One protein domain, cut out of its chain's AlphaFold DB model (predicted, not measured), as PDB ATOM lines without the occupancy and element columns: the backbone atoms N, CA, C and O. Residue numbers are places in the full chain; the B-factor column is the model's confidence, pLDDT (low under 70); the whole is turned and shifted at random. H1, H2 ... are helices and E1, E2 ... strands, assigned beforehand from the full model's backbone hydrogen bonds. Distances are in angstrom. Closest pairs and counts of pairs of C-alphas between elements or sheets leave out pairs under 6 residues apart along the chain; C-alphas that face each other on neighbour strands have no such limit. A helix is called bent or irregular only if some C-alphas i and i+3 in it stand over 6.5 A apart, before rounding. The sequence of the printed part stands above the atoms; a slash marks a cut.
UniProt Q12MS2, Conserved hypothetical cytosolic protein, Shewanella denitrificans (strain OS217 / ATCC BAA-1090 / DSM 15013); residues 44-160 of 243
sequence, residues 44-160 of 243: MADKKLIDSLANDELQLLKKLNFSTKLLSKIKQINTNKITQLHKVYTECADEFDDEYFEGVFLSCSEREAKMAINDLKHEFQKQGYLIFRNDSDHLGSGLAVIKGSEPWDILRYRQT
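What this domain is: This is residues 44 to 160 of the 243 residues of the protein "Conserved hypothetical cytosolic protein" of Shewanella denitrificans (strain OS217 / ATCC BAA-1090 / DSM 15013) (UniProt Q12MS2). A strongly twisted sheet of two hairpins, E1 with E2 and E3 with E4, has H2, H3 and the long H4 over one face and H5 over the other. H1 at one end and the link of residues 88 to 95 at the other make the length. The printed part has 117 residues, in the order H1 H2 H3 E1 E2 H4 E3 E4 H5; the sheet's order is E1 - E2 - E4 - E3, all antiparallel, and the class is mixed, helices and strands. The whole is compact, with a radius of gyration of the C-alphas of 13.5 A, and elongated, spanning 47 by 27 by 25 A.

Where its parts are: Find C-alpha 44 at (36.335, -54.416, -17.094), where H1, residues 44 to 50, begins. H2, residues 55 to 63, and H3, residues 68 to 74, follow. Next come E1, residues 82 to 87, 15.9 A long, and E2, residues 96 to 107, 17.8 A, which bends by 118 degrees at residue 99. From C-alpha 110 at (14.438, -40.922, 0.000), H4 runs to residue 126, 23.8 A; it is irregular, with C-alphas 119 and 122 7.9 A apart. E3, residues 129 to 136, measures 19.2 A, and E4, residues 140 to 147, 20.7 A. H5, residues 152 to 158, ends at C-alpha 158, (15.808, -25.124, -7.757).

How they stand to each other: Start at the sheet, where these backbone atoms of neighbour strands are within hydrogen-bond range: N 85 of E1 and O 103 of E2 at 2.9 A, N 106 of E2 and O 143 of E4 at 2.8 A, and N 144 of E4 and O 132 of E3 at 2.8 A. E2, H4 and E3 form a split strand-helix-strand unit, two strands running the same way with E4 between them in the sheet, and its crossover is right-handed. H4 runs along the strands over E4 and E3, at a height over the sheet of 9.0 A; its closest C-alphas to E4 are those of Ala 113 and Leu 143, 5.4 A. H2 and H3 are on the same face, at heights of 9.2 A and 9.1 A, and H5 is on the opposite face from them, over E4 at 8.8 A. H1 is not on the sheet but touches H3 about perpendicular, at 80 degrees, closest at the C-alphas of Leu 49 and Ser 72, 5.4 A. In H1, H2 and H5 every O i to N i+4 pair is within hydrogen-bond range; H4 has 11 of 13, and H3 has 1 of 3 beside 2 of 4 O i to N i+3 pairs.

The domain as a whole: The C-alphas of Met 44 and Cys 92, the two farthest apart, are 46.8 A apart. The printed part has no cut and no long link. Look for pLDDT under 70 at residues 92 to 94 and 96 to 97; the mean of the printed part is 90.5.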
ATOM      1  N   MET A  44      37.481 -53.506 -17.025       83.94
ATOM      2  CA  MET A  44      36.335 -54.416 -17.094       83.94
ATOM      3  C   MET A  44      35.215 -54.002 -16.131       83.94
ATOM      4  O   MET A  44      34.040 -54.103 -16.489       83.94
ATOM      5  N   ALA A  45      35.559 -53.492 -14.944       80.19
ATOM      6  CA  ALA A  45      34.593 -52.932 -14.002       80.19
ATOM      7  C   ALA A  45      33.920 -51.665 -14.560       80.19
ATOM      8  O   ALA A  45      32.693 -51.579 -14.551       80.19
ATOM      9  N   ASP A  46      34.703 -50.733 -15.111       78.31
ATOM     10  CA  ASP A  46      34.193 -49.511 -15.748       78.31
ATOM     11  C   ASP A  46      33.274 -49.845 -16.934       78.31
ATOM     12  O   ASP A  46      32.207 -49.252 -17.083       78.31
ATOM     13  N   LYS A  47      33.643 -50.838 -17.754       82.44
ATOM     14  CA  LYS A  47      32.804 -51.306 -18.862       82.44
ATOM     15  C   LYS A  47      31.466 -51.856 -18.365       82.44
ATOM     16  O   LYS A  47      30.430 -51.450 -18.872       82.44
ATOM     17  N   LYS A  48      31.481 -52.718 -17.343       81.62
ATOM     18  CA  LYS A  48      30.257 -53.274 -16.745       81.62
ATOM     19  C   LYS A  48      29.341 -52.181 -16.181       81.62
ATOM     20  O   LYS A  48      28.125 -52.301 -16.278       81.62
ATOM     21  N   LEU A  49      29.918 -51.127 -15.599       75.81
ATOM     22  CA  LEU A  49      29.176 -49.944 -15.161       75.81
ATOM     23  C   LEU A  49      28.507 -49.238 -16.344       75.81
ATOM     24  O   LEU A  49      27.316 -48.954 -16.293       75.81
ATOM     25  N   ILE A  50      29.248 -48.967 -17.415       78.19
ATOM     26  CA  ILE A  50      28.715 -48.274 -18.596       78.19
ATOM     27  C   ILE A  50      27.626 -49.108 -19.285       78.19
ATOM     28  O   ILE A  50      26.619 -48.545 -19.702       78.19
ATOM     29  N   ASP A  51      27.782 -50.432 -19.332       83.44
ATOM     30  CA  ASP A  51      26.790 -51.360 -19.888       83.44
ATOM     31  C   ASP A  51      25.452 -51.348 -19.105       83.44
ATOM     32  O   ASP A  51      24.451 -51.859 -19.602       83.44
ATOM     33  N   SER A  52      25.405 -50.753 -17.901       81.44
ATOM     34  CA  SER A  52      24.159 -50.554 -17.137       81.44
ATOM     35  C   SER A  52      23.298 -49.384 -17.632       81.44
ATOM     36  O   SER A  52      22.141 -49.265 -17.224       81.44
ATOM     37  N   LEU A  53      23.848 -48.522 -18.494       87.00
ATOM     38  CA  LEU A  53      23.146 -47.375 -19.065       87.00
ATOM     39  C   LEU A  53      22.476 -47.756 -20.389       87.00
ATOM     40  O   LEU A  53      23.096 -48.327 -21.288       87.00
ATOM     41  N   ALA A  54      21.211 -47.378 -20.530       88.88
ATOM     42  CA  ALA A  54      20.475 -47.492 -21.776       88.88
ATOM     43  C   ALA A  54      21.036 -46.535 -22.844       88.88
ATOM     44  O   ALA A  54      21.681 -45.523 -22.560       88.88
ATOM     45  N   ASN A  55      20.807 -46.858 -24.119       90.50
ATOM     46  CA  ASN A  55      21.390 -46.103 -25.229       90.50
ATOM     47  C   ASN A  55      20.904 -44.641 -25.286       90.50
ATOM     48  O   ASN A  55      21.675 -43.752 -25.640       90.50
ATOM     49  N   ASP A  56      19.650 -44.385 -24.926       91.88
ATOM     50  CA  ASP A  56      19.087 -43.038 -24.816       91.88
ATOM     51  C   ASP A  56      19.671 -42.262 -23.622       91.88
ATOM     52  O   ASP A  56      20.001 -41.087 -23.774       91.88
ATOM     53  N   GLU A  57      19.918 -42.918 -22.483       94.00
ATOM     54  CA  GLU A  57      20.660 -42.328 -21.354       94.00
ATOM     55  C   GLU A  57      22.086 -41.936 -21.781       94.00
ATOM     56  O   GLU A  57      22.539 -40.823 -21.519       94.00
ATOM     57  N   LEU A  58      22.793 -42.801 -22.516       93.12
ATOM     58  CA  LEU A  58      24.126 -42.489 -23.044       93.12
ATOM     59  C   LEU A  58      24.109 -41.305 -24.017       93.12
ATOM     60  O   LEU A  58      25.049 -40.507 -24.032       93.12
ATOM     61  N   GLN A  59      23.070 -41.186 -24.845       94.00
ATOM     62  CA  GLN A  59      22.890 -40.045 -25.741       94.00
ATOM     63  C   GLN A  59      22.620 -38.757 -24.960       94.00
ATOM     64  O   GLN A  59      23.243 -37.737 -25.259       94.00
ATOM     65  N   LEU A  60      21.765 -38.815 -23.936       95.19
ATOM     66  CA  LEU A  60      21.493 -37.690 -23.044       95.19
ATOM     67  C   LEU A  60      22.773 -37.214 -22.350       95.19
ATOM     68  O   LEU A  60      23.122 -36.040 -22.435       95.19
ATOM     69  N   LEU A  61      23.526 -38.124 -21.731       95.06
ATOM     70  CA  LEU A  61      24.762 -37.777 -21.029       95.06
ATOM     71  C   LEU A  61      25.809 -37.180 -21.975       95.06
ATOM     72  O   LEU A  61      26.495 -36.229 -21.608       95.06
ATOM     73  N   LYS A  62      25.905 -37.674 -23.215       95.38
ATOM     74  CA  LYS A  62      26.762 -37.065 -24.244       95.38
ATOM     75  C   LYS A  62      26.292 -35.662 -24.627       95.38
ATOM     76  O   LYS A  62      27.125 -34.766 -24.703       95.38
ATOM     77  N   LYS A  63      24.984 -35.467 -24.837       96.44
ATOM     78  CA  LYS A  63      24.378 -34.160 -25.153       96.44
ATOM     79  C   LYS A  63      24.689 -33.134 -24.065       96.44
ATOM     80  O   LYS A  63      25.080 -32.020 -24.386       96.44
ATOM     81  N   LEU A  64      24.558 -33.523 -22.798       95.50
ATOM     82  CA  LEU A  64      24.827 -32.654 -21.648       95.50
ATOM     83  C   LEU A  64      26.316 -32.549 -21.300       95.50
ATOM     84  O   LEU A  64      26.690 -31.771 -20.424       95.50
ATOM     85  N   ASN A  65      27.180 -33.326 -21.959       95.88
ATOM     86  CA  ASN A  65      28.595 -33.468 -21.623       95.88
ATOM     87  C   ASN A  65      28.802 -33.850 -20.138       95.88
ATOM     88  O   ASN A  65      29.512 -33.163 -19.402       95.88
ATOM     89  N   PHE A  66      28.107 -34.900 -19.691       95.75
ATOM     90  CA  PHE A  66      28.194 -35.496 -18.353       95.75
ATOM     91  C   PHE A  66      29.079 -36.750 -18.362       95.75
ATOM     92  O   PHE A  66      29.141 -37.497 -19.341       95.75
ATOM     93  N   SER A  67      29.738 -37.020 -17.235       92.69
ATOM     94  CA  SER A  67      30.575 -38.212 -17.060       92.69
ATOM     95  C   SER A  67      29.736 -39.491 -16.974       92.69
ATOM     96  O   SER A  67      29.117 -39.784 -15.951       92.69
ATOM     97  N   THR A  68      29.766 -40.319 -18.021       91.75
ATOM     98  CA  THR A  68      29.070 -41.622 -18.037       91.75
ATOM     99  C   THR A  68      29.561 -42.557 -16.935       91.75
ATOM    100  O   THR A  68      28.774 -43.288 -16.338       91.75
ATOM    101  N   LYS A  69      30.859 -42.503 -16.612       89.00
ATOM    102  CA  LYS A  69      31.456 -43.280 -15.521       89.00
ATOM    103  C   LYS A  69      30.897 -42.878 -14.157       89.00
ATOM    104  O   LYS A  69      30.681 -43.735 -13.311       89.00
ATOM    105  N   LEU A  70      30.677 -41.584 -13.943       89.88
ATOM    106  CA  LEU A  70      30.165 -41.074 -12.677       89.88
ATOM    107  C   LEU A  70      28.681 -41.435 -12.517       89.88
ATOM    108  O   LEU A  70      28.281 -41.990 -11.499       89.88
ATOM    109  N   LEU A  71      27.879 -41.212 -13.561       90.81
ATOM    110  CA  LEU A  71      26.431 -41.435 -13.514       90.81
ATOM    111  C   LEU A  71      26.057 -42.923 -13.506       90.81
ATOM    112  O   LEU A  71      25.054 -43.306 -12.911       90.81
ATOM    113  N   SER A  72      26.902 -43.793 -14.063       89.50
ATOM    114  CA  SER A  72      26.731 -45.242 -13.906       89.50
ATOM    115  C   SER A  72      26.931 -45.719 -12.461       89.50
ATOM    116  O   SER A  72      26.432 -46.787 -12.113       89.50
ATOM    117  N   LYS A  73      27.615 -44.958 -11.586       91.25
ATOM    118  CA  LYS A  73      27.678 -45.297 -10.150       91.25
ATOM    119  C   LYS A  73      26.323 -45.143  -9.479       91.25
ATOM    120  O   LYS A  73      25.951 -45.988  -8.679       91.25
ATOM    121  N   ILE A  74      25.558 -44.125  -9.866       90.31
ATOM    122  CA  ILE A  74      24.194 -43.935  -9.366       90.31
ATOM    123  C   ILE A  74      23.307 -45.118  -9.777       90.31
ATOM    124  O   ILE A  74      22.509 -45.600  -8.977       90.31
ATOM    125  N   LYS A  75      23.518 -45.674 -10.978       89.44
ATOM    126  CA  LYS A  75      22.790 -46.865 -11.453       89.44
ATOM    127  C   LYS A  75      23.049 -48.130 -10.626       89.44
ATOM    128  O   LYS A  75      22.311 -49.102 -10.762       89.44
ATOM    129  N   GLN A  76      24.075 -48.143  -9.769       86.81
ATOM    130  CA  GLN A  76      24.295 -49.239  -8.818       86.81
ATOM    131  C   GLN A  76      23.309 -49.207  -7.648       86.81
ATOM    132  O   GLN A  76      23.083 -50.240  -7.026       86.81
ATOM    133  N   ILE A  77      22.740 -48.037  -7.357       83.69
ATOM    134  CA  ILE A  77      21.774 -47.830  -6.278       83.69
ATOM    135  C   ILE A  77      20.382 -48.207  -6.773       83.69
ATOM    136  O   ILE A  77      19.670 -48.954  -6.110       83.69
ATOM    137  N   ASN A  78      20.019 -47.740  -7.970       84.81
ATOM    138  CA  ASN A  78      18.750 -48.056  -8.611       84.81
ATOM    139  C   ASN A  78      18.905 -48.075 -10.143       84.81
ATOM    140  O   ASN A  78      19.590 -47.243 -10.732       84.81
ATOM    141  N   THR A  79      18.243 -49.023 -10.806       88.00
ATOM    142  CA  THR A  79      18.247 -49.198 -12.265       88.00
ATOM    143  C   THR A  79      17.248 -48.314 -13.016       88.00
ATOM    144  O   THR A  79      17.168 -48.417 -14.241       88.00
ATOM    145  N   ASN A  80      16.489 -47.470 -12.314       92.38
ATOM    146  CA  ASN A  80      15.519 -46.542 -12.890       92.38
ATOM    147  C   ASN A  80      16.137 -45.672 -13.988       92.38
ATOM    148  O   ASN A  80      17.357 -45.517 -14.095       92.38
ATOM    149  N   LYS A  81      15.282 -45.148 -14.860       93.12
ATOM    150  CA  LYS A  81      15.727 -44.371 -16.010       93.12
ATOM    151  C   LYS A  81      16.257 -43.009 -15.566       93.12
ATOM    152  O   LYS A  81      15.587 -42.312 -14.810       93.12
ATOM    153  N   ILE A  82      17.415 -42.625 -16.092       95.00
ATOM    154  CA  ILE A  82      17.939 -41.266 -15.977       95.00
ATOM    155  C   ILE A  82      17.227 -40.374 -16.998       95.00
ATOM    156  O   ILE A  82      17.236 -40.653 -18.201       95.00
ATOM    157  N   THR A  83      16.638 -39.285 -16.520       94.75
ATOM    158  CA  THR A  83      15.999 -38.247 -17.338       94.75
ATOM    159  C   THR A  83      16.721 -36.911 -17.169       94.75
ATOM    160  O   THR A  83      17.626 -36.780 -16.347       94.75
ATOM    161  N   GLN A  84      16.387 -35.926 -18.002       95.56
ATOM    162  CA  GLN A  84      16.907 -34.566 -17.856       95.56
ATOM    163  C   GLN A  84      16.049 -33.807 -16.833       95.56
ATOM    164  O   GLN A  84      14.833 -33.988 -16.822       95.56
ATOM    165  N   LEU A  85      16.667 -32.974 -15.991       94.56
ATOM    166  CA  LEU A  85      15.928 -32.093 -15.079       94.56
ATOM    167  C   LEU A  85      15.119 -31.061 -15.865       94.56
ATOM    168  O   LEU A  85      15.579 -30.567 -16.900       94.56
ATOM    169  N   HIS A  86      13.944 -30.713 -15.350       91.88
ATOM    170  CA  HIS A  86      13.158 -29.597 -15.865       91.88
ATOM    171  C   HIS A  86      13.765 -28.272 -15.403       91.88
ATOM    172  O   HIS A  86      14.525 -28.204 -14.435       91.88
ATOM    173  N   LYS A  87      13.493 -27.208 -16.147       89.69
ATOM    174  CA  LYS A  87      13.958 -25.866 -15.813       89.69
ATOM    175  C   LYS A  87      12.973 -25.194 -14.858       89.69
ATOM    176  O   LYS A  87      11.774 -25.161 -15.127       89.69
ATOM    177  N   VAL A  88      13.509 -24.597 -13.796       85.69
ATOM    178  CA  VAL A  88      12.775 -23.709 -12.889       85.69
ATOM    179  C   VAL A  88      13.134 -22.268 -13.239       85.69
ATOM    180  O   VAL A  88      14.312 -21.923 -13.344       85.69
ATOM    181  N   TYR A  89      12.135 -21.427 -13.496       74.06
ATOM    182  CA  TYR A  89      12.373 -20.077 -14.016       74.06
ATOM    183  C   TYR A  89      12.358 -18.991 -12.963       74.06
ATOM    184  O   TYR A  89      13.162 -18.062 -13.039       74.06
ATOM    185  N   THR A  90      11.417 -19.079 -12.033       71.56
ATOM    186  CA  THR A  90      11.211 -18.063 -11.013       71.56
ATOM    187  C   THR A  90      10.825 -18.728  -9.709       71.56
ATOM    188  O   THR A  90      10.238 -19.809  -9.701       71.56
ATOM    189  N   GLU A  91      11.130 -18.025  -8.633       71.12
ATOM    190  CA  GLU A  91      10.570 -18.253  -7.308       71.12
ATOM    191  C   GLU A  91       9.036 -18.361  -7.401       71.12
ATOM    192  O   GLU A  91       8.398 -17.733  -8.260       71.12
ATOM    193  N   CYS A  92       8.461 -19.220  -6.566       68.19
ATOM    194  CA  CYS A  92       7.040 -19.544  -6.445       68.19
ATOM    195  C   CYS A  92       6.387 -20.173  -7.686       68.19
ATOM    196  O   CYS A  92       5.192 -20.478  -7.648       68.19
ATOM    197  N   ALA A  93       7.115 -20.351  -8.792       66.31
ATOM    198  CA  ALA A  93       6.569 -20.930 -10.011       66.31
ATOM    199  C   ALA A  93       6.693 -22.452 -10.034       66.31
ATOM    200  O   ALA A  93       7.616 -23.044  -9.472       66.31
ATOM    201  N   ASP A  94       5.762 -23.069 -10.755       65.62
ATOM    202  CA  ASP A  94       5.844 -24.477 -11.104       65.62
ATOM    203  C   ASP A  94       6.978 -24.710 -12.116       65.62
ATOM    204  O   ASP A  94       7.360 -23.832 -12.901       65.62
ATOM    205  N   GLU A  95       7.513 -25.927 -12.122       71.06
ATOM    206  CA  GLU A  95       8.386 -26.390 -13.197       71.06
ATOM    207  C   GLU A  95       7.641 -26.389 -14.552       71.06
ATOM    208  O   GLU A  95       6.422 -26.553 -14.610       71.06
ATOM    209  N   PHE A  96       8.361 -26.237 -15.667       67.06
ATOM    210  CA  PHE A  96       7.765 -26.305 -17.008       67.06
ATOM    211  C   PHE A  96       8.130 -27.620 -17.697       67.06
ATOM    212  O   PHE A  96       9.308 -27.959 -17.790       67.06
ATOM    213  N   ASP A  97       7.131 -28.311 -18.247       68.00
ATOM    214  CA  ASP A  97       7.300 -29.640 -18.857       68.00
ATOM    215  C   ASP A  97       8.200 -29.663 -20.104       68.00
ATOM    216  O   ASP A  97       8.823 -30.682 -20.411       68.00
ATOM    217  N   ASP A  98       8.290 -28.538 -20.819       79.19
ATOM    218  CA  ASP A  98       8.923 -28.472 -22.142       79.19
ATOM    219  C   ASP A  98      10.313 -27.813 -22.140       79.19
ATOM    220  O   ASP A  98      10.969 -27.741 -23.186       79.19
ATOM    221  N   GLU A  99      10.797 -27.344 -20.984       86.69
ATOM    222  CA  GLU A  99      12.140 -26.777 -20.856       86.69
ATOM    223  C   GLU A  99      13.002 -27.525 -19.857       86.69
ATOM    224  O   GLU A  99      12.595 -27.846 -18.745       86.69
ATOM    225  N   TYR A 100      14.253 -27.745 -20.252       91.38
ATOM    226  CA  TYR A 100      15.172 -28.583 -19.506       91.38
ATOM    227  C   TYR A 100      16.377 -27.803 -18.996       91.38
ATOM    228  O   TYR A 100      16.943 -26.960 -19.697       91.38
ATOM    229  N   PHE A 101      16.811 -28.153 -17.791       93.75
ATOM    230  CA  PHE A 101      18.053 -27.688 -17.190       93.75
ATOM    231  C   PHE A 101      19.228 -28.603 -17.569       93.75
ATOM    232  O   PHE A 101      19.041 -29.769 -17.927       93.75
ATOM    233  N   GLU A 102      20.467 -28.108 -17.489       95.19
ATOM    234  CA  GLU A 102      21.684 -28.911 -17.698       95.19
ATOM    235  C   GLU A 102      22.010 -29.795 -16.483       95.19
ATOM    236  O   GLU A 102      23.085 -29.735 -15.883       95.19
ATOM    237  N   GLY A 103      21.060 -30.651 -16.126       96.50
ATOM    238  CA  GLY A 103      21.191 -31.636 -15.069       96.50
ATOM    239  C   GLY A 103      20.386 -32.884 -15.369       96.50
ATOM    240  O   GLY A 103      19.587 -32.930 -16.307       96.50
ATOM    241  N   VAL A 104      20.632 -33.920 -14.583       96.69
ATOM    242  CA  VAL A 104      19.963 -35.210 -14.726       96.69
ATOM    243  C   VAL A 104      19.245 -35.595 -13.448       96.69
ATOM    244  O   VAL A 104      19.649 -35.195 -12.358       96.69
ATOM    245  N   PHE A 105      18.197 -36.390 -13.604       96.38
ATOM    246  CA  PHE A 105      17.342 -36.875 -12.537       96.38
ATOM    247  C   PHE A 105      17.218 -38.390 -12.601       96.38
ATOM    248  O   PHE A 105      17.179 -38.980 -13.684       96.38
ATOM    249  N   LEU A 106      17.122 -39.012 -11.434       95.56
ATOM    250  CA  LEU A 106      16.799 -40.415 -11.268       95.56
ATOM    251  C   LEU A 106      15.746 -40.542 -10.169       95.56
ATOM    252  O   LEU A 106      16.020 -40.217  -9.015       95.56
ATOM    253  N   SER A 107      14.570 -41.076 -10.503       94.94
ATOM    254  CA  SER A 107      13.567 -41.363  -9.478       94.94
ATOM    255  C   SER A 107      14.060 -42.478  -8.559       94.94
ATOM    256  O   SER A 107      14.512 -43.536  -9.012       94.94
ATOM    257  N   CYS A 108      13.975 -42.250  -7.254       94.69
ATOM    258  CA  CYS A 108      14.341 -43.222  -6.234       94.69
ATOM    259  C   CYS A 108      13.667 -42.863  -4.907       94.69
ATOM    260  O   CYS A 108      13.130 -41.773  -4.743       94.69
ATOM    261  N   SER A 109      13.698 -43.783  -3.949       94.50
ATOM    262  CA  SER A 109      13.234 -43.496  -2.591       94.50
ATOM    263  C   SER A 109      14.161 -42.506  -1.874       94.50
ATOM    264  O   SER A 109      15.354 -42.429  -2.176       94.50
ATOM    265  N   GLU A 110      13.643 -41.815  -0.857       92.94
ATOM    266  CA  GLU A 110      14.438 -40.922   0.000       92.94
ATOM    267  C   GLU A 110      15.657 -41.641   0.596       92.94
ATOM    268  O   GLU A 110      16.768 -41.111   0.599       92.94
ATOM    269  N   ARG A 111      15.477 -42.890   1.039       93.56
ATOM    270  CA  ARG A 111      16.564 -43.709   1.586       93.56
ATOM    271  C   ARG A 111      17.676 -43.936   0.561       93.56
ATOM    272  O   ARG A 111      18.846 -43.817   0.903       93.56
ATOM    273  N   GLU A 112      17.317 -44.273  -0.676       94.94
ATOM    274  CA  GLU A 112      18.286 -44.471  -1.760       94.94
ATOM    275  C   GLU A 112      19.008 -43.167  -2.107       94.94
ATOM    276  O   GLU A 112      20.226 -43.185  -2.272       94.94
ATOM    277  N   ALA A 113      18.288 -42.041  -2.152       95.69
ATOM    278  CA  ALA A 113      18.885 -40.731  -2.391       95.69
ATOM    279  C   ALA A 113      19.898 -40.374  -1.293       95.69
ATOM    280  O   ALA A 113      21.046 -40.052  -1.596       95.69
ATOM    281  N   LYS A 114      19.518 -40.515  -0.016       93.88
ATOM    282  CA  LYS A 114      20.398 -40.246   1.133       93.88
ATOM    283  C   LYS A 114      21.646 -41.127   1.130       93.88
ATOM    284  O   LYS A 114      22.747 -40.625   1.349       93.88
ATOM    285  N   MET A 115      21.497 -42.418   0.828       94.06
ATOM    286  CA  MET A 115      22.641 -43.321   0.658       94.06
ATOM    287  C   MET A 115      23.561 -42.848  -0.476       94.06
ATOM    288  O   MET A 115      24.768 -42.736  -0.277       94.06
ATOM    289  N   ALA A 116      22.995 -42.499  -1.637       95.69
ATOM    290  CA  ALA A 116      23.759 -42.009  -2.783       95.69
ATOM    291  C   ALA A 116      24.571 -40.756  -2.454       95.69
ATOM    292  O   ALA A 116      25.752 -40.676  -2.785       95.69
ATOM    293  N   ILE A 117      23.934 -39.781  -1.807       96.50
ATOM    294  CA  ILE A 117      24.550 -38.504  -1.451       96.50
ATOM    295  C   ILE A 117      25.706 -38.752  -0.486       96.50
ATOM    296  O   ILE A 117      26.827 -38.330  -0.762       96.50
ATOM    297  N   ASN A 118      25.474 -39.505   0.591       94.12
ATOM    298  CA  ASN A 118      26.509 -39.792   1.583       94.12
ATOM    299  C   ASN A 118      27.716 -40.529   0.986       94.12
ATOM    300  O   ASN A 118      28.856 -40.183   1.299       94.12
ATOM    301  N   ASP A 119      27.479 -41.488   0.091       94.62
ATOM    302  CA  ASP A 119      28.548 -42.308  -0.483       94.62
ATOM    303  C   ASP A 119      29.314 -41.595  -1.609       94.62
ATOM    304  O   ASP A 119      30.507 -41.845  -1.810       94.62
ATOM    305  N   LEU A 120      28.645 -40.726  -2.377       95.56
ATOM    306  CA  LEU A 120      29.168 -40.237  -3.656       95.56
ATOM    307  C   LEU A 120      29.471 -38.733  -3.689       95.56
ATOM    308  O   LEU A 120      30.253 -38.316  -4.551       95.56
ATOM    309  N   LYS A 121      28.930 -37.912  -2.774       94.69
ATOM    310  CA  LYS A 121      29.018 -36.437  -2.847       94.69
ATOM    311  C   LYS A 121      30.430 -35.903  -3.051       94.69
ATOM    312  O   LYS A 121      30.673 -35.148  -3.988       94.69
ATOM    313  N   HIS A 122      31.397 -36.366  -2.261       93.62
ATOM    314  CA  HIS A 122      32.772 -35.872  -2.353       93.62
ATOM    315  C   HIS A 122      33.472 -36.289  -3.655       93.62
ATOM    316  O   HIS A 122      34.347 -35.573  -4.142       93.62
ATOM    317  N   GLU A 123      33.129 -37.447  -4.229       94.69
ATOM    318  CA  GLU A 123      33.681 -37.868  -5.522       94.69
ATOM    319  C   GLU A 123      33.081 -37.060  -6.676       94.69
ATOM    320  O   GLU A 123      33.812 -36.665  -7.589       94.69
ATOM    321  N   PHE A 124      31.773 -36.802  -6.619       96.19
ATOM    322  CA  PHE A 124      31.064 -35.971  -7.589       96.19
ATOM    323  C   PHE A 124      31.597 -34.536  -7.560       96.19
ATOM    324  O   PHE A 124      31.993 -34.011  -8.602       96.19
ATOM    325  N   GLN A 125      31.734 -33.954  -6.368       94.88
ATOM    326  CA  GLN A 125      32.201 -32.580  -6.186       94.88
ATOM    327  C   GLN A 125      33.633 -32.384  -6.694       94.88
ATOM    328  O   GLN A 125      33.914 -31.418  -7.401       94.88
ATOM    329  N   LYS A 126      34.537 -33.346  -6.446       95.00
ATOM    330  CA  LYS A 126      35.908 -33.334  -7.004       95.00
ATOM    331  C   LYS A 126      35.946 -33.320  -8.533       95.00
ATOM    332  O   LYS A 126      36.967 -32.953  -9.109       95.00
ATOM    333  N   GLN A 127      34.866 -33.745  -9.184       95.38
ATOM    334  CA  GLN A 127      34.724 -33.767 -10.638       95.38
ATOM    335  C   GLN A 127      33.835 -32.630 -11.172       95.38
ATOM    336  O   GLN A 127      33.548 -32.617 -12.367       95.38
ATOM    337  N   GLY A 128      33.432 -31.673 -10.325       96.56
ATOM    338  CA  GLY A 128      32.602 -30.529 -10.718       96.56
ATOM    339  C   GLY A 128      31.112 -30.852 -10.850       96.56
ATOM    340  O   GLY A 128      30.422 -30.233 -11.663       96.56
ATOM    341  N   TYR A 129      30.628 -31.840 -10.094       97.69
ATOM    342  CA  TYR A 129      29.217 -32.210 -10.029       97.69
ATOM    343  C   TYR A 129      28.685 -32.092  -8.605       97.69
ATOM    344  O   TYR A 129      29.383 -32.399  -7.642       97.69
ATOM    345  N   LEU A 130      27.417 -31.729  -8.488       97.94
ATOM    346  CA  LEU A 130      26.682 -31.705  -7.230       97.94
ATOM    347  C   LEU A 130      25.572 -32.745  -7.311       97.94
ATOM    348  O   LEU A 130      24.896 -32.834  -8.334       97.94
ATOM    349  N   ILE A 131      25.424 -33.540  -6.256       97.75
ATOM    350  CA  ILE A 131      24.446 -34.622  -6.131       97.75
ATOM    351  C   ILE A 131      23.575 -34.335  -4.909       97.75
ATOM    352  O   ILE A 131      24.108 -34.075  -3.834       97.75
ATOM    353  N   PHE A 132      22.257 -34.340  -5.085       98.06
ATOM    354  CA  PHE A 132      21.317 -33.899  -4.054       98.06
ATOM    355  C   PHE A 132      19.939 -34.535  -4.245       98.06
ATOM    356  O   PHE A 132      19.595 -34.996  -5.338       98.06
ATOM    357  N   ARG A 133      19.145 -34.563  -3.174       97.75
ATOM    358  CA  ARG A 133      17.736 -34.955  -3.217       97.75
ATOM    359  C   ARG A 133      16.930 -33.822  -3.841       97.75
ATOM    360  O   ARG A 133      17.062 -32.677  -3.426       97.75
ATOM    361  N   ASN A 134      16.105 -34.138  -4.823       96.25
ATOM    362  CA  ASN A 134      15.278 -33.160  -5.510       96.25
ATOM    363  C   ASN A 134      13.819 -33.585  -5.448       96.25
ATOM    364  O   ASN A 134      13.483 -34.658  -5.955       96.25
ATOM    365  N   ASP A 135      12.980 -32.702  -4.919       92.75
ATOM    366  CA  ASP A 135      11.533 -32.807  -5.055       92.75
ATOM    367  C   ASP A 135      11.074 -31.905  -6.208       92.75
ATOM    368  O   ASP A 135      11.167 -30.670  -6.163       92.75
ATOM    369  N   SER A 136      10.641 -32.570  -7.279       85.81
ATOM    370  CA  SER A 136      10.105 -31.968  -8.497       85.81
ATOM    371  C   SER A 136       8.603 -32.191  -8.570       85.81
ATOM    372  O   SER A 136       8.113 -33.278  -8.251       85.81
ATOM    373  N   ASP A 137       7.884 -31.181  -9.050       82.81
ATOM    374  CA  ASP A 137       6.429 -31.250  -9.220       82.81
ATOM    375  C   ASP A 137       6.030 -32.269 -10.303       82.81
ATOM    376  O   ASP A 137       4.989 -32.919 -10.203       82.81
ATOM    377  N   HIS A 138       6.893 -32.463 -11.307       82.62
ATOM    378  CA  HIS A 138       6.619 -33.319 -12.470       82.62
ATOM    379  C   HIS A 138       7.304 -34.676 -12.405       82.62
ATOM    380  O   HIS A 138       6.739 -35.694 -12.808       82.62
ATOM    381  N   LEU A 139       8.544 -34.703 -11.920       86.25
ATOM    382  CA  LEU A 139       9.363 -35.913 -11.845       86.25
ATOM    383  C   LEU A 139       9.213 -36.631 -10.494       86.25
ATOM    384  O   LEU A 139       9.636 -37.785 -10.366       86.25
ATOM    385  N   GLY A 140       8.594 -35.974  -9.509       90.06
ATOM    386  CA  GLY A 140       8.475 -36.444  -8.136       90.06
ATOM    387  C   GLY A 140       9.779 -36.300  -7.348       90.06
ATOM    388  O   GLY A 140      10.679 -35.540  -7.710       90.06
ATOM    389  N   SER A 141       9.883 -37.059  -6.257       93.06
ATOM    390  CA  SER A 141      11.091 -37.113  -5.430       93.06
ATOM    391  C   SER A 141      12.134 -38.059  -6.025       93.06
ATOM    392  O   SER A 141      11.816 -39.144  -6.530       93.06
ATOM    393  N   GLY A 142      13.401 -37.668  -5.954       95.88
ATOM    394  CA  GLY A 142      14.503 -38.507  -6.398       95.88
ATOM    395  C   GLY A 142      15.862 -37.855  -6.224       95.88
ATOM    396  O   GLY A 142      16.049 -36.937  -5.426       95.88
ATOM    397  N   LEU A 143      16.829 -38.358  -6.980       97.31
ATOM    398  CA  LEU A 143      18.208 -37.903  -6.950       97.31
ATOM    399  C   LEU A 143      18.512 -37.073  -8.194       97.31
ATOM    400  O   LEU A 143      18.335 -37.536  -9.322       97.31
ATOM    401  N   ALA A 144      19.017 -35.866  -7.985       97.44
ATOM    402  CA  ALA A 144      19.441 -34.967  -9.040       97.44
ATOM    403  C   ALA A 144      20.963 -34.821  -9.067       97.44
ATOM    404  O   ALA A 144      21.644 -34.917  -8.043       97.44
ATOM    405  N   VAL A 145      21.496 -34.578 -10.265       97.94
ATOM    406  CA  VAL A 145      22.900 -34.227 -10.475       97.94
ATOM    407  C   VAL A 145      22.999 -33.048 -11.424       97.94
ATOM    408  O   VAL A 145      22.529 -33.119 -12.561       97.94
ATOM    409  N   ILE A 146      23.683 -31.998 -10.988       97.94
ATOM    410  CA  ILE A 146      23.994 -30.821 -11.804       97.94
ATOM    411  C   ILE A 146      25.503 -30.617 -11.880       97.94
ATOM    412  O   ILE A 146      26.259 -31.122 -11.047       97.94
ATOM    413  N   LYS A 147      25.958 -29.864 -12.881       97.38
ATOM    414  CA  LYS A 147      27.317 -29.317 -12.873       97.38
ATOM    415  C   LYS A 147      27.360 -28.132 -11.922       97.38
ATOM    416  O   LYS A 147      26.467 -27.293 -11.952       97.38
ATOM    417  N   GLY A 148      28.401 -28.058 -11.108       95.50
ATOM    418  CA  GLY A 148      28.525 -27.013 -10.104       95.50
ATOM    419  C   GLY A 148      29.746 -27.219  -9.230       95.50
ATOM    420  O   GLY A 148      30.400 -28.265  -9.269       95.50
ATOM    421  N   SER A 149      30.067 -26.193  -8.456       92.19
ATOM    422  CA  SER A 149      31.226 -26.222  -7.555       92.19
ATOM    423  C   SER A 149      30.896 -25.741  -6.150       92.19
ATOM    424  O   SER A 149      31.599 -26.116  -5.211       92.19
ATOM    425  N   GLU A 150      29.814 -24.978  -5.996       94.69
ATOM    426  CA  GLU A 150      29.343 -24.503  -4.703       94.69
ATOM    427  C   GLU A 150      28.015 -25.179  -4.332       94.69
ATOM    428  O   GLU A 150      27.151 -25.307  -5.196       94.69
ATOM    429  N   PRO A 151      27.777 -25.520  -3.052       95.19
ATOM    430  CA  PRO A 151      26.490 -26.069  -2.606       95.19
ATOM    431  C   PRO A 151      25.285 -25.209  -3.017       95.19
ATOM    432  O   PRO A 151      24.220 -25.719  -3.346       95.19
ATOM    433  N   TRP A 152      25.476 -23.889  -3.068       97.25
ATOM    434  CA  TRP A 152      24.449 -22.902  -3.411       97.25
ATOM    435  C   TRP A 152      23.966 -22.988  -4.861       97.25
ATOM    436  O   TRP A 152      22.882 -22.493  -5.160       97.25
ATOM    437  N   ASP A 153      24.736 -23.610  -5.760       97.44
ATOM    438  CA  ASP A 153      24.303 -23.847  -7.141       97.44
ATOM    439  C   ASP A 153      23.035 -24.720  -7.178       97.44
ATOM    440  O   ASP A 153      22.214 -24.564  -8.080       97.44
ATOM    441  N   ILE A 154      22.833 -25.573  -6.165       97.75
ATOM    442  CA  ILE A 154      21.626 -26.393  -5.996       97.75
ATOM    443  C   ILE A 154      20.397 -25.506  -5.751       97.75
ATOM    444  O   ILE A 154      19.396 -25.635  -6.453       97.75
ATOM    445  N   LEU A 155      20.495 -24.564  -4.807       97.25
ATOM    446  CA  LEU A 155      19.414 -23.624  -4.484       97.25
ATOM    447  C   LEU A 155      19.106 -22.695  -5.661       97.25
ATOM    448  O   LEU A 155      17.945 -22.488  -5.990       97.25
ATOM    449  N   ARG A 156      20.142 -22.192  -6.350       96.12
ATOM    450  CA  ARG A 156      19.983 -21.352  -7.553       96.12
ATOM    451  C   ARG A 156      19.295 -22.096  -8.694       96.12
ATOM    452  O   ARG A 156      18.531 -21.490  -9.435       96.12
ATOM    453  N   TYR A 157      19.594 -23.384  -8.866       95.06
ATOM    454  CA  TYR A 157      18.892 -24.221  -9.835       95.06
ATOM    455  C   TYR A 157      17.421 -24.376  -9.445       95.06
ATOM    456  O   TYR A 157      16.545 -24.153 -10.279       95.06
ATOM    457  N   ARG A 158      17.160 -24.771  -8.193       94.25
ATOM    458  CA  ARG A 158      15.808 -25.124  -7.757       94.25
ATOM    459  C   ARG A 158      14.905 -23.910  -7.559       94.25
ATOM    460  O   ARG A 158      13.691 -24.094  -7.571       94.25
ATOM    461  N   GLN A 159      15.491 -22.717  -7.422       95.00
ATOM    462  CA  GLN A 159      14.808 -21.481  -7.038       95.00
ATOM    463  C   GLN A 159      14.029 -21.673  -5.730       95.00
ATOM    464  O   GLN A 159      12.862 -21.313  -5.640       95.00
ATOM    465  N   THR A 160      14.657 -22.330  -4.747       95.06
ATOM    466  CA  THR A 160      14.035 -22.567  -3.440       95.06
ATOM    467  C   THR A 160      13.791 -21.234  -2.743       95.06
ATOM    468  O   THR A 160      14.719 -20.425  -2.642       95.06
TER     469      THR A 160